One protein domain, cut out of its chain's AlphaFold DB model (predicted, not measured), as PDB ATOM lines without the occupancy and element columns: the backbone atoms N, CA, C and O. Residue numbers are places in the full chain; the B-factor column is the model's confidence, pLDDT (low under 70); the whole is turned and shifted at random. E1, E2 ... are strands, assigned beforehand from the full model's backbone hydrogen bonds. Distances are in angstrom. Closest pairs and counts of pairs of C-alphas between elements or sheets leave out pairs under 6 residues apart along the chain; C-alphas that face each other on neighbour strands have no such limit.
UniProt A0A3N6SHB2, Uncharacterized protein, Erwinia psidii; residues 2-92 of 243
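Overview. This is residues 2 to 92 of the 243 residues of an uncharacterized protein of Erwinia psidii (UniProt A0A3N6SHB2). The domain has little regular structure: two small antiparallel sheets sit in the middle of an elongated body, the hairpin E4-E5 placed with E4 over one face of the sheet E2-E1-E3, where Leu 63 comes nearest to Leu 3 of E1 and Ala 44 of E3, and long loops reach to both ends of the body, at Asn 33 and Gly 50. The printed part has 91 residues, no named helix and strands E1 to E5 in chain order; the class is all strand, with 22 residues in named elements. It is loose, radius of gyration of the C-alphas 15.3 A, spanning 47 by 28 by 24 A.

Arrangement. E1, residues 2 to 5, and E2, residues 8 to 12, form a hairpin, with N 10 and O 3 2.8 A apart. E3, residues 42 to 45, is antiparallel to E1, with N 4 and O 43 at 2.8 A. E4, residues 61 to 65, and E5, residues 81 to 84, form a hairpin, with N 63 and O 82 at 2.9 A. The closest C-alphas of E1 and E4, Leu 3 and Leu 63, are 7.9 A apart.

Along the chain. E1 begins at C-alpha 2 (25.582, -52.234, -26.346). E2 spans 12.4 A and E4 11.2 A. E5 ends at C-alpha 84 (17.449, -53.326, -15.756).

Size, cuts and confidence. The C-alphas farthest apart, Asn 33 and Gly 50, are 48.3 A apart. The printed part has no cut. Links E2 to E3, E3 to E4 and E4 to E5 are long. Confidence is under 70 at residues 15 to 21, 58 to 59, 70 to 71 and 73 to 78.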
ATOM      1  N   GLY A   2      26.254 -52.749 -25.156       86.94
ATOM      2  CA  GLY A   2      25.582 -52.234 -26.346       86.94
ATOM      3  C   GLY A   2      24.074 -52.428 -26.315       86.94
ATOM      4  O   GLY A   2      23.551 -53.170 -25.477       86.94
ATOM      5  N   LEU A   3      23.388 -51.711 -27.206       88.19
ATOM      6  CA  LEU A   3      21.932 -51.715 -27.327       88.19
ATOM      7  C   LEU A   3      21.522 -51.868 -28.787       88.19
ATOM      8  O   LEU A   3      22.025 -51.161 -29.652       88.19
ATOM      9  N   ILE A   4      20.543 -52.730 -29.026       89.56
ATOM     10  CA  ILE A   4      19.811 -52.820 -30.289       89.56
ATOM     11  C   ILE A   4      18.411 -52.278 -30.024       89.56
ATOM     12  O   ILE A   4      17.747 -52.745 -29.098       89.56
ATOM     13  N   LEU A   5      17.961 -51.305 -30.811       87.69
ATOM     14  CA  LEU A   5      16.654 -50.663 -30.675       87.69
ATOM     15  C   LEU A   5      15.862 -50.825 -31.971       87.69
ATOM     16  O   LEU A   5      16.337 -50.428 -33.028       87.69
ATOM     17  N   ASP A   6      14.678 -51.436 -31.894       86.69
ATOM     18  CA  ASP A   6      13.805 -51.726 -33.043       86.69
ATOM     19  C   ASP A   6      14.544 -52.379 -34.237       86.69
ATOM     20  O   ASP A   6      14.238 -52.146 -35.404       86.69
ATOM     21  N   GLY A   7      15.532 -53.227 -33.928       87.56
ATOM     22  CA  GLY A   7      16.347 -53.959 -34.904       87.56
ATOM     23  C   GLY A   7      17.626 -53.248 -35.363       87.56
ATOM     24  O   GLY A   7      18.428 -53.863 -36.060       87.56
ATOM     25  N   GLU A   8      17.857 -51.999 -34.958       88.00
ATOM     26  CA  GLU A   8      19.073 -51.244 -35.271       88.00
ATOM     27  C   GLU A   8      20.086 -51.333 -34.122       88.00
ATOM     28  O   GLU A   8      19.772 -50.975 -32.986       88.00
ATOM     29  N   ASP A   9      21.302 -51.806 -34.406       89.69
ATOM     30  CA  ASP A   9      22.398 -51.823 -33.432       89.69
ATOM     31  C   ASP A   9      22.971 -50.412 -33.260       89.69
ATOM     32  O   ASP A   9      23.536 -49.830 -34.187       89.69
ATOM     33  N   LEU A  10      22.811 -49.862 -32.059       86.75
ATOM     34  CA  LEU A  10      23.299 -48.536 -31.687       86.75
ATOM     35  C   LEU A  10      24.756 -48.573 -31.197       86.75
ATOM     36  O   LEU A  10      25.307 -47.537 -30.820       86.75
ATOM     37  N   GLY A  11      25.383 -49.752 -31.193       87.81
ATOM     38  CA  GLY A  11      26.751 -49.966 -30.746       87.81
ATOM     39  C   GLY A  11      26.888 -49.960 -29.227       87.81
ATOM     40  O   GLY A  11      25.920 -50.115 -28.476       87.81
ATOM     41  N   THR A  12      28.130 -49.810 -28.760       86.00
ATOM     42  CA  THR A  12      28.474 -49.852 -27.337       86.00
ATOM     43  C   THR A  12      28.598 -48.471 -26.711       86.00
ATOM     44  O   THR A  12      29.244 -47.579 -27.256       86.00
ATOM     45  N   PHE A  13      28.075 -48.336 -25.497       79.12
ATOM     46  CA  PHE A  13      28.115 -47.116 -24.704       79.12
ATOM     47  C   PHE A  13      29.169 -47.210 -23.603       79.12
ATOM     48  O   PHE A  13      29.297 -48.235 -22.921       79.12
ATOM     49  N   THR A  14      29.886 -46.105 -23.405       70.81
ATOM     50  CA  THR A  14      30.802 -45.884 -22.285       70.81
ATOM     51  C   THR A  14      30.216 -44.841 -21.336       70.81
ATOM     52  O   THR A  14      29.405 -43.999 -21.722       70.81
ATOM     53  N   THR A  15      30.663 -44.848 -20.081       65.44
ATOM     54  CA  THR A  15      30.254 -43.852 -19.075       65.44
ATOM     55  C   THR A  15      30.761 -42.435 -19.371       65.44
ATOM     56  O   THR A  15      30.344 -41.491 -18.709       65.44
ATOM     57  N   SER A  16      31.651 -42.274 -20.356       61.75
ATOM     58  CA  SER A  16      32.240 -40.998 -20.776       61.75
ATOM     59  C   SER A  16      31.484 -40.300 -21.916       61.75
ATOM     60  O   SER A  16      31.827 -39.172 -22.269       61.75
ATOM     61  N   GLY A  17      30.469 -40.942 -22.508       60.91
ATOM     62  CA  GLY A  17      29.689 -40.373 -23.608       60.91
ATOM     63  C   GLY A  17      28.692 -39.299 -23.158       60.91
ATOM     64  O   GLY A  17      28.115 -39.374 -22.073       60.91
ATOM     65  N   THR A  18      28.433 -38.304 -24.013       61.16
ATOM     66  CA  THR A  18      27.337 -37.351 -23.770       61.16
ATOM     67  C   THR A  18      25.996 -37.991 -24.132       61.16
ATOM     68  O   THR A  18      25.855 -38.634 -25.170       61.16
ATOM     69  N   THR A  19      24.972 -37.786 -23.302       64.62
ATOM     70  CA  THR A  19      23.618 -38.327 -23.533       64.62
ATOM     71  C   THR A  19      22.948 -37.771 -24.793       64.62
ATOM     72  O   THR A  19      21.983 -38.352 -25.279       64.62
ATOM     73  N   ILE A  20      23.450 -36.657 -25.334       68.88
ATOM     74  CA  ILE A  20      22.914 -35.993 -26.528       68.88
ATOM     75  C   ILE A  20      23.333 -36.724 -27.806       68.88
ATOM     76  O   ILE A  20      22.496 -36.905 -28.687       68.88
ATOM     77  N   ALA A  21      24.590 -37.173 -27.894       67.56
ATOM     78  CA  ALA A  21      25.110 -37.877 -29.071       67.56
ATOM     79  C   ALA A  21      24.408 -39.223 -29.321       67.56
ATOM     80  O   ALA A  21      24.381 -39.708 -30.445       67.56
ATOM     81  N   ASN A  22      23.792 -39.784 -28.280       74.06
ATOM     82  CA  ASN A  22      23.163 -41.102 -28.287       74.06
ATOM     83  C   ASN A  22      21.628 -41.034 -28.380       74.06
ATOM     84  O   ASN A  22      20.937 -42.001 -28.060       74.06
ATOM     85  N   ARG A  23      21.068 -39.879 -28.762       80.75
ATOM     86  CA  ARG A  23      19.619 -39.717 -28.931       80.75
ATOM     87  C   ARG A  23      19.158 -40.391 -30.215       80.75
ATOM     88  O   ARG A  23      19.659 -40.085 -31.293       80.75
ATOM     89  N   LYS A  24      18.126 -41.224 -30.098       83.19
ATOM     90  CA  LYS A  24      17.392 -41.767 -31.238       83.19
ATOM     91  C   LYS A  24      15.997 -41.155 -31.278       83.19
ATOM     92  O   LYS A  24      15.285 -41.176 -30.274       83.19
ATOM     93  N   ASP A  25      15.630 -40.589 -32.424       84.88
ATOM     94  CA  ASP A  25      14.255 -40.158 -32.661       84.88
ATOM     95  C   ASP A  25      13.373 -41.399 -32.827       84.88
ATOM     96  O   ASP A  25      13.629 -42.244 -33.684       84.88
ATOM     97  N   THR A  26      12.346 -41.513 -31.991       82.69
ATOM     98  CA  THR A  26      11.361 -42.601 -32.053       82.69
ATOM     99  C   THR A  26      10.339 -42.383 -33.173       82.69
ATOM    100  O   THR A  26       9.544 -43.271 -33.473       82.69
ATOM    101  N   GLY A  27      10.292 -41.179 -33.758       85.69
ATOM    102  CA  GLY A  27       9.253 -40.752 -34.695       85.69
ATOM    103  C   GLY A  27       7.882 -40.566 -34.035       85.69
ATOM    104  O   GLY A  27       6.898 -40.249 -34.711       85.69
ATOM    105  N   TRP A  28       7.779 -40.758 -32.717       86.31
ATOM    106  CA  TRP A  28       6.514 -40.679 -32.002       86.31
ATOM    107  C   TRP A  28       6.088 -39.227 -31.816       86.31
ATOM    108  O   TRP A  28       6.795 -38.405 -31.236       86.31
ATOM    109  N   ARG A  29       4.868 -38.919 -32.257       85.88
ATOM    110  CA  ARG A  29       4.214 -37.633 -32.005       85.88
ATOM    111  C   ARG A  29       3.071 -37.845 -31.032       85.88
ATOM    112  O   ARG A  29       2.002 -38.286 -31.434       85.88
ATOM    113  N   ILE A  30       3.316 -37.538 -29.764       79.38
ATOM    114  CA  ILE A  30       2.333 -37.714 -28.695       79.38
ATOM    115  C   ILE A  30       1.574 -36.404 -28.486       79.38
ATOM    116  O   ILE A  30       2.179 -35.359 -28.231       79.38
ATOM    117  N   LYS A  31       0.243 -36.440 -28.597       81.50
ATOM    118  CA  LYS A  31      -0.598 -35.265 -28.334       81.50
ATOM    119  C   LYS A  31      -0.860 -35.112 -26.836       81.50
ATOM    120  O   LYS A  31      -1.213 -36.067 -26.147       81.50
ATOM    121  N   LYS A  32      -0.756 -33.877 -26.334       76.38
ATOM    122  CA  LYS A  32      -1.119 -33.545 -24.949       76.38
ATOM    123  C   LYS A  32      -2.576 -33.947 -24.677       76.38
ATOM    124  O   LYS A  32      -3.449 -33.658 -25.490       76.38
ATOM    125  N   ASN A  33      -2.824 -34.568 -23.523       78.88
ATOM    126  CA  ASN A  33      -4.145 -35.023 -23.063       78.88
ATOM    127  C   ASN A  33      -4.826 -36.081 -23.955       78.88
ATOM    128  O   ASN A  33      -6.036 -36.262 -23.862       78.88
ATOM    129  N   SER A  34      -4.068 -36.790 -24.796       84.69
ATOM    130  CA  SER A  34      -4.567 -37.910 -25.595       84.69
ATOM    131  C   SER A  34      -3.773 -39.163 -25.231       84.69
ATOM    132  O   SER A  34      -2.648 -39.312 -25.708       84.69
ATOM    133  N   PRO A  35      -4.300 -40.045 -24.362       81.81
ATOM    134  CA  PRO A  35      -3.621 -41.287 -24.019       81.81
ATOM    135  C   PRO A  35      -3.353 -42.127 -25.273       81.81
ATOM    136  O   PRO A  35      -4.276 -42.473 -26.007       81.81
ATOM    137  N   GLU A  36      -2.087 -42.459 -25.512       83.19
ATOM    138  CA  GLU A  36      -1.647 -43.331 -26.599       83.19
ATOM    139  C   GLU A  36      -0.749 -44.429 -26.027       83.19
ATOM    140  O   GLU A  36       0.079 -44.167 -25.156       83.19
ATOM    141  N   SER A  37      -0.889 -45.655 -26.535       85.38
ATOM    142  CA  SER A  37       0.045 -46.746 -26.248       85.38
ATOM    143  C   SER A  37       1.087 -46.831 -27.360       85.38
ATOM    144  O   SER A  37       0.742 -46.764 -28.543       85.38
ATOM    145  N   LYS A  38       2.359 -46.968 -26.982       85.38
ATOM    146  CA  LYS A  38       3.477 -47.239 -27.891       85.38
ATOM    147  C   LYS A  38       4.248 -48.444 -27.373       85.38
ATOM    148  O   LYS A  38       4.363 -48.640 -26.165       85.38
ATOM    149  N   THR A  39       4.793 -49.220 -28.297       85.81
ATOM    150  CA  THR A  39       5.652 -50.363 -27.991       85.81
ATOM    151  C   THR A  39       7.056 -50.049 -28.476       85.81
ATOM    152  O   THR A  39       7.222 -49.560 -29.590       85.81
ATOM    153  N   LEU A  40       8.042 -50.329 -27.628       82.88
ATOM    154  CA  LEU A  40       9.464 -50.241 -27.936       82.88
ATOM    155  C   LEU A  40      10.059 -51.636 -27.794       82.88
ATOM    156  O   LEU A  40       9.830 -52.277 -26.765       82.88
ATOM    157  N   THR A  41      10.828 -52.094 -28.781       87.56
ATOM    158  CA  THR A  41      11.577 -53.349 -28.656       87.56
ATOM    159  C   THR A  41      13.056 -53.037 -28.549       87.56
ATOM    160  O   THR A  41      13.606 -52.309 -29.370       87.56
ATOM    161  N   PHE A  42      13.724 -53.607 -27.552       86.94
ATOM    162  CA  PHE A  42      15.162 -53.444 -27.403       86.94
ATOM    163  C   PHE A  42      15.834 -54.744 -26.976       86.94
ATOM    164  O   PHE A  42      15.212 -55.622 -26.377       86.94
ATOM    165  N   GLN A  43      17.126 -54.842 -27.264       89.56
ATOM    166  CA  GLN A  43      18.012 -55.880 -26.751       89.56
ATOM    167  C   GLN A  43      19.251 -55.207 -26.167       89.56
ATOM    168  O   GLN A  43      19.775 -54.259 -26.747       89.56
ATOM    169  N   ALA A  44      19.717 -55.691 -25.019       86.00
ATOM    170  CA  ALA A  44      20.976 -55.260 -24.426       86.00
ATOM    171  C   ALA A  44      21.992 -56.398 -24.521       86.00
ATOM    172  O   ALA A  44      21.655 -57.550 -24.253       86.00
ATOM    173  N   TYR A  45      23.232 -56.074 -24.881       85.75
ATOM    174  CA  TYR A  45      24.314 -57.052 -24.976       85.75
ATOM    175  C   TYR A  45      25.596 -56.555 -24.308       85.75
ATOM    176  O   TYR A  45      25.839 -55.357 -24.126       85.75
ATOM    177  N   MET A  46      26.449 -57.505 -23.933       80.25
ATOM    178  CA  MET A  46      27.785 -57.233 -23.420       80.25
ATOM    179  C   MET A  46      28.825 -57.744 -24.399       80.25
ATOM    180  O   MET A  46      28.774 -58.897 -24.818       80.25
ATOM    181  N   VAL A  47      29.797 -56.893 -24.707       82.38
ATOM    182  CA  VAL A  47      31.038 -57.321 -25.347       82.38
ATOM    183  C   VAL A  47      31.989 -57.731 -24.232       82.38
ATOM    184  O   VAL A  47      32.230 -56.957 -23.303       82.38
ATOM    185  N   LYS A  48      32.487 -58.966 -24.286       78.38
ATOM    186  CA  LYS A  48      33.461 -59.461 -23.315       78.38
ATOM    187  C   LYS A  48      34.856 -58.993 -23.723       78.38
ATOM    188  O   LYS A  48      35.493 -59.619 -24.562       78.38
ATOM    189  N   GLU A  49      35.324 -57.917 -23.103       80.75
ATOM    190  CA  GLU A  49      36.698 -57.402 -23.265       80.75
ATOM    191  C   GLU A  49      37.619 -57.799 -22.095       80.75
ATOM    192  O   GLU A  49      38.817 -57.534 -22.114       80.75
ATOM    193  N   GLY A  50      37.063 -58.455 -21.076       82.44
ATOM    194  CA  GLY A  50      37.756 -58.881 -19.865       82.44
ATOM    195  C   GLY A  50      36.780 -59.496 -18.866       82.44
ATOM    196  O   GLY A  50      35.690 -59.943 -19.243       82.44
ATOM    197  N   ASP A  51      37.167 -59.512 -17.594       81.31
ATOM    198  CA  ASP A  51      36.280 -59.946 -16.522       81.31
ATOM    199  C   ASP A  51      35.141 -58.947 -16.314       81.31
ATOM    200  O   ASP A  51      35.341 -57.733 -16.270       81.31
ATOM    201  N   ILE A  52      33.923 -59.473 -16.190       78.88
ATOM    202  CA  ILE A  52      32.735 -58.668 -15.936       78.88
ATOM    203  C   ILE A  52      32.633 -58.473 -14.422       78.88
ATOM    204  O   ILE A  52      32.289 -59.397 -13.683       78.88
ATOM    205  N   ASP A  53      32.945 -57.260 -13.972       76.19
ATOM    206  CA  ASP A  53      32.783 -56.824 -12.587       76.19
ATOM    207  C   ASP A  53      31.485 -56.025 -12.419       76.19
ATOM    208  O   ASP A  53      31.342 -54.910 -12.928       76.19
ATOM    209  N   THR A  54      30.531 -56.608 -11.696       75.00
ATOM    210  CA  THR A  54      29.213 -56.012 -11.439       75.00
ATOM    211  C   THR A  54      29.073 -55.437 -10.038       75.00
ATOM    212  O   THR A  54      28.052 -54.827  -9.730       75.00
ATOM    213  N   THR A  55      30.128 -55.504  -9.218       73.88
ATOM    214  CA  THR A  55      30.131 -54.984  -7.838       73.88
ATOM    215  C   THR A  55      29.874 -53.478  -7.765       73.88
ATOM    216  O   THR A  55      29.366 -52.971  -6.766       73.88
ATOM    217  N   LYS A  56      30.185 -52.749  -8.841       73.12
ATOM    218  CA  LYS A  56      29.995 -51.294  -8.947       73.12
ATOM    219  C   LYS A  56      28.573 -50.887  -9.346       73.12
ATOM    220  O   LYS A  56      28.306 -49.697  -9.491       73.12
ATOM    221  N   ILE A  57      27.670 -51.844  -9.557       73.25
ATOM    222  CA  ILE A  57      26.337 -51.609 -10.122       73.25
ATOM    223  C   ILE A  57      25.295 -51.989  -9.069       73.25
ATOM    224  O   ILE A  57      24.793 -53.104  -9.025       73.25
ATOM    225  N   THR A  58      24.986 -51.038  -8.188       66.44
ATOM    226  CA  THR A  58      24.149 -51.266  -6.995       66.44
ATOM    227  C   THR A  58      22.674 -50.919  -7.191       66.44
ATOM    228  O   THR A  58      21.834 -51.347  -6.409       66.44
ATOM    229  N   SER A  59      22.336 -50.128  -8.215       69.56
ATOM    230  CA  SER A  59      20.983 -49.570  -8.418       69.56
ATOM    231  C   SER A  59      20.332 -50.001  -9.737       69.56
ATOM    232  O   SER A  59      19.313 -49.443 -10.139       69.56
ATOM    233  N   GLY A  60      20.926 -50.982 -10.422       72.31
ATOM    234  CA  GLY A  60      20.583 -51.324 -11.800       72.31
ATOM    235  C   GLY A  60      21.240 -50.396 -12.823       72.31
ATOM    236  O   GLY A  60      21.954 -49.451 -12.482       72.31
ATOM    237  N   ILE A  61      21.019 -50.700 -14.099       77.25
ATOM    238  CA  ILE A  61      21.576 -49.943 -15.224       77.25
ATOM    239  C   ILE A  61      20.427 -49.304 -15.978       77.25
ATOM    240  O   ILE A  61      19.549 -50.000 -16.488       77.25
ATOM    241  N   THR A  62      20.448 -47.977 -16.074       80.81
ATOM    242  CA  THR A  62      19.545 -47.247 -16.964       80.81
ATOM    243  C   THR A  62      19.966 -47.506 -18.403       80.81
ATOM    244  O   THR A  62      21.045 -47.084 -18.811       80.81
ATOM    245  N   LEU A  63      19.115 -48.187 -19.169       80.75
ATOM    246  CA  LEU A  63      19.364 -48.439 -20.588       80.75
ATOM    247  C   LEU A  63      18.904 -47.270 -21.450       80.75
ATOM    248  O   LEU A  63      19.623 -46.809 -22.328       80.75
ATOM    249  N   PHE A  64      17.698 -46.776 -21.170       80.81
ATOM    250  CA  PHE A  64      17.077 -45.714 -21.944       80.81
ATOM    251  C   PHE A  64      16.408 -44.706 -21.026       80.81
ATOM    252  O   PHE A  64      15.811 -45.050 -20.003       80.81
ATOM    253  N   ARG A  65      16.444 -43.454 -21.467       81.38
ATOM    254  CA  ARG A  65      15.604 -42.381 -20.957       81.38
ATOM    255  C   ARG A  65      14.704 -41.935 -22.098       81.38
ATOM    256  O   ARG A  65      15.206 -41.457 -23.112       81.38
ATOM    257  N   LEU A  66      13.394 -42.079 -21.931       82.44
ATOM    258  CA  LEU A  66      12.441 -41.544 -22.895       82.44
ATOM    259  C   LEU A  66      12.385 -40.027 -22.716       82.44
ATOM    260  O   LEU A  66      12.075 -39.535 -21.634       82.44
ATOM    261  N   ASP A  67      12.719 -39.280 -23.761       78.31
ATOM    262  CA  ASP A  67      12.704 -37.819 -23.753       78.31
ATOM    263  C   ASP A  67      11.785 -37.291 -24.854       78.31
ATOM    264  O   ASP A  67      11.548 -37.956 -25.861       78.31
ATOM    265  N   GLY A  68      11.250 -36.096 -24.639       75.50
ATOM    266  CA  GLY A  68      10.385 -35.400 -25.583       75.50
ATOM    267  C   GLY A  68      11.061 -34.118 -26.038       75.50
ATOM    268  O   GLY A  68      11.786 -33.481 -25.273       75.50
ATOM    269  N   VAL A  69      10.812 -33.700 -27.276       72.06
ATOM    270  CA  VAL A  69      11.263 -32.384 -27.747       72.06
ATOM    271  C   VAL A  69      10.545 -31.310 -26.921       72.06
ATOM    272  O   VAL A  69       9.324 -31.199 -26.979       72.06
ATOM    273  N   GLY A  70      11.298 -30.554 -26.114       66.88
ATOM    274  CA  GLY A  70      10.752 -29.600 -25.136       66.88
ATOM    275  C   GLY A  70      10.499 -30.172 -23.730       66.88
ATOM    276  O   GLY A  70      10.061 -29.430 -22.857       66.88
ATOM    277  N   GLY A  71      10.827 -31.449 -23.500       63.53
ATOM    278  CA  GLY A  71      10.643 -32.166 -22.237       63.53
ATOM    279  C   GLY A  71       9.265 -32.825 -22.125       63.53
ATOM    280  O   GLY A  71       8.240 -32.207 -22.398       63.53
ATOM    281  N   ILE A  72       9.229 -34.096 -21.706       70.25
ATOM    282  CA  ILE A  72       7.969 -34.774 -21.333       70.25
ATOM    283  C   ILE A  72       7.449 -34.202 -20.011       70.25
ATOM    284  O   ILE A  72       6.248 -34.005 -19.843       70.25
ATOM    285  N   ASN A  73       8.371 -33.902 -19.094       65.25
ATOM    286  CA  ASN A  73       8.097 -33.276 -17.811       65.25
ATOM    287  C   ASN A  73       8.781 -31.907 -17.737       65.25
ATOM    288  O   ASN A  73       9.884 -31.719 -18.247       65.25
ATOM    289  N   THR A  74       8.130 -30.951 -17.074       64.81
ATOM    290  CA  THR A  74       8.645 -29.583 -16.872       64.81
ATOM    291  C   THR A  74       9.768 -29.516 -15.836       64.81
ATOM    292  O   THR A  74      10.451 -28.501 -15.727       64.81
ATOM    293  N   THR A  75       9.959 -30.590 -15.071       60.78
ATOM    294  CA  THR A  75      11.022 -30.718 -14.075       60.78
ATOM    295  C   THR A  75      12.250 -31.382 -14.712       60.78
ATOM    296  O   THR A  75      12.131 -32.483 -15.265       60.78
ATOM    297  N   PRO A  76      13.441 -30.756 -14.642       54.38
ATOM    298  CA  PRO A  76      14.676 -31.358 -15.133       54.38
ATOM    299  C   PRO A  76      14.906 -32.751 -14.532       54.38
ATOM    300  O   PRO A  76      14.745 -32.954 -13.334       54.38
ATOM    301  N   ASN A  77      15.313 -33.710 -15.370       54.34
ATOM    302  CA  ASN A  77      15.608 -35.103 -14.992       54.34
ATOM    303  C   ASN A  77      14.420 -35.957 -14.514       54.34
ATOM    304  O   ASN A  77      14.639 -37.069 -14.048       54.34
ATOM    305  N   SER A  78      13.175 -35.510 -14.697       61.78
ATOM    306  CA  SER A  78      11.981 -36.284 -14.312       61.78
ATOM    307  C   SER A  78      11.410 -37.164 -15.427       61.78
ATOM    308  O   SER A  78      10.253 -37.561 -15.370       61.78
ATOM    309  N   ASN A  79      12.177 -37.450 -16.472       70.19
ATOM    310  CA  ASN A  79      11.721 -38.289 -17.578       70.19
ATOM    311  C   ASN A  79      11.659 -39.776 -17.195       70.19
ATOM    312  O   ASN A  79      12.350 -40.220 -16.280       70.19
ATOM    313  N   TYR A  80      10.873 -40.551 -17.944       77.81
ATOM    314  CA  TYR A  80      10.776 -41.996 -17.751       77.81
ATOM    315  C   TYR A  80      12.112 -42.675 -18.066       77.81
ATOM    316  O   TYR A  80      12.614 -42.591 -19.190       77.81
ATOM    317  N   ASN A  81      12.665 -43.361 -17.069       79.62
ATOM    318  CA  ASN A  81      13.864 -44.178 -17.205       79.62
ATOM    319  C   ASN A  81      13.468 -45.651 -17.237       79.62
ATOM    320  O   ASN A  81      12.688 -46.109 -16.403       79.62
ATOM    321  N   MET A  82      14.045 -46.390 -18.175       81.31
ATOM    322  CA  MET A  82      13.966 -47.844 -18.217       81.31
ATOM    323  C   MET A  82      15.274 -48.398 -17.667       81.31
ATOM    324  O   MET A  82      16.343 -48.171 -18.244       81.31
ATOM    325  N   TYR A  83      15.188 -49.088 -16.533       82.75
ATOM    326  CA  TYR A  83      16.326 -49.690 -15.852       82.75
ATOM    327  C   TYR A  83      16.208 -51.212 -15.854       82.75
ATOM    328  O   TYR A  83      15.118 -51.761 -15.706       82.75
ATOM    329  N   ILE A  84      17.344 -51.889 -16.003       79.25
ATOM    330  CA  ILE A  84      17.449 -53.326 -15.756       79.25
ATOM    331  C   ILE A  84      17.987 -53.540 -14.344       79.25
ATOM    332  O   ILE A  84      19.027 -52.993 -13.969       79.25
ATOM    333  N   THR A  85      17.270 -54.354 -13.573       79.81
ATOM    334  CA  THR A  85      17.692 -54.882 -12.268       79.81
ATOM    335  C   THR A  85      18.295 -56.279 -12.414       79.81
ATOM    336  O   THR A  85      18.108 -56.931 -13.439       79.81
ATOM    337  N   GLY A  86      18.974 -56.773 -11.375       75.75
ATOM    338  CA  GLY A  86      19.532 -58.133 -11.364       75.75
ATOM    339  C   GLY A  86      20.875 -58.265 -12.084       75.75
ATOM    340  O   GLY A  86      21.290 -59.375 -12.408       75.75
ATOM    341  N   TRP A  87      21.544 -57.142 -12.357       76.69
ATOM    342  CA  TRP A  87      22.856 -57.112 -13.006       76.69
ATOM    343  C   TRP A  87      23.961 -57.757 -12.162       76.69
ATOM    344  O   TRP A  87      24.931 -58.286 -12.692       76.69
ATOM    345  N   ASP A  88      23.781 -57.771 -10.848       73.06
ATOM    346  CA  ASP A  88      24.599 -58.490  -9.874       73.06
ATOM    347  C   ASP A  88      24.598 -60.019 -10.073       73.06
ATOM    348  O   ASP A  88      25.447 -60.702  -9.500       73.06
ATOM    349  N   ASN A  89      23.698 -60.548 -10.915       75.50
ATOM    350  CA  ASN A  89      23.660 -61.956 -11.333       75.50
ATOM    351  C   ASN A  89      24.410 -62.234 -12.648       75.50
ATOM    352  O   ASN A  89      24.501 -63.386 -13.066       75.50
ATOM    353  N   ALA A  90      24.932 -61.207 -13.321       77.81
ATOM    354  CA  ALA A  90      25.784 -61.356 -14.496       77.81
ATOM    355  C   ALA A  90      27.245 -61.124 -14.100       77.81
ATOM    356  O   ALA A  90      27.547 -60.187 -13.368       77.81
ATOM    357  N   GLY A  91      28.169 -61.961 -14.564       80.38
ATOM    358  CA  GLY A  91      29.573 -61.819 -14.185       80.38
ATOM    359  C   GLY A  91      30.442 -62.963 -14.671       80.38
ATOM    360  O   GLY A  91      29.951 -63.952 -15.218       80.38
ATOM    361  N   THR A  92      31.750 -62.808 -14.481       86.12
ATOM    362  CA  THR A  92      32.715 -63.859 -14.807       86.12
ATOM    363  C   THR A  92      32.926 -64.780 -13.609       86.12
ATOM    364  O   THR A  92      33.016 -64.327 -12.466       86.12
TER     365      THR A  92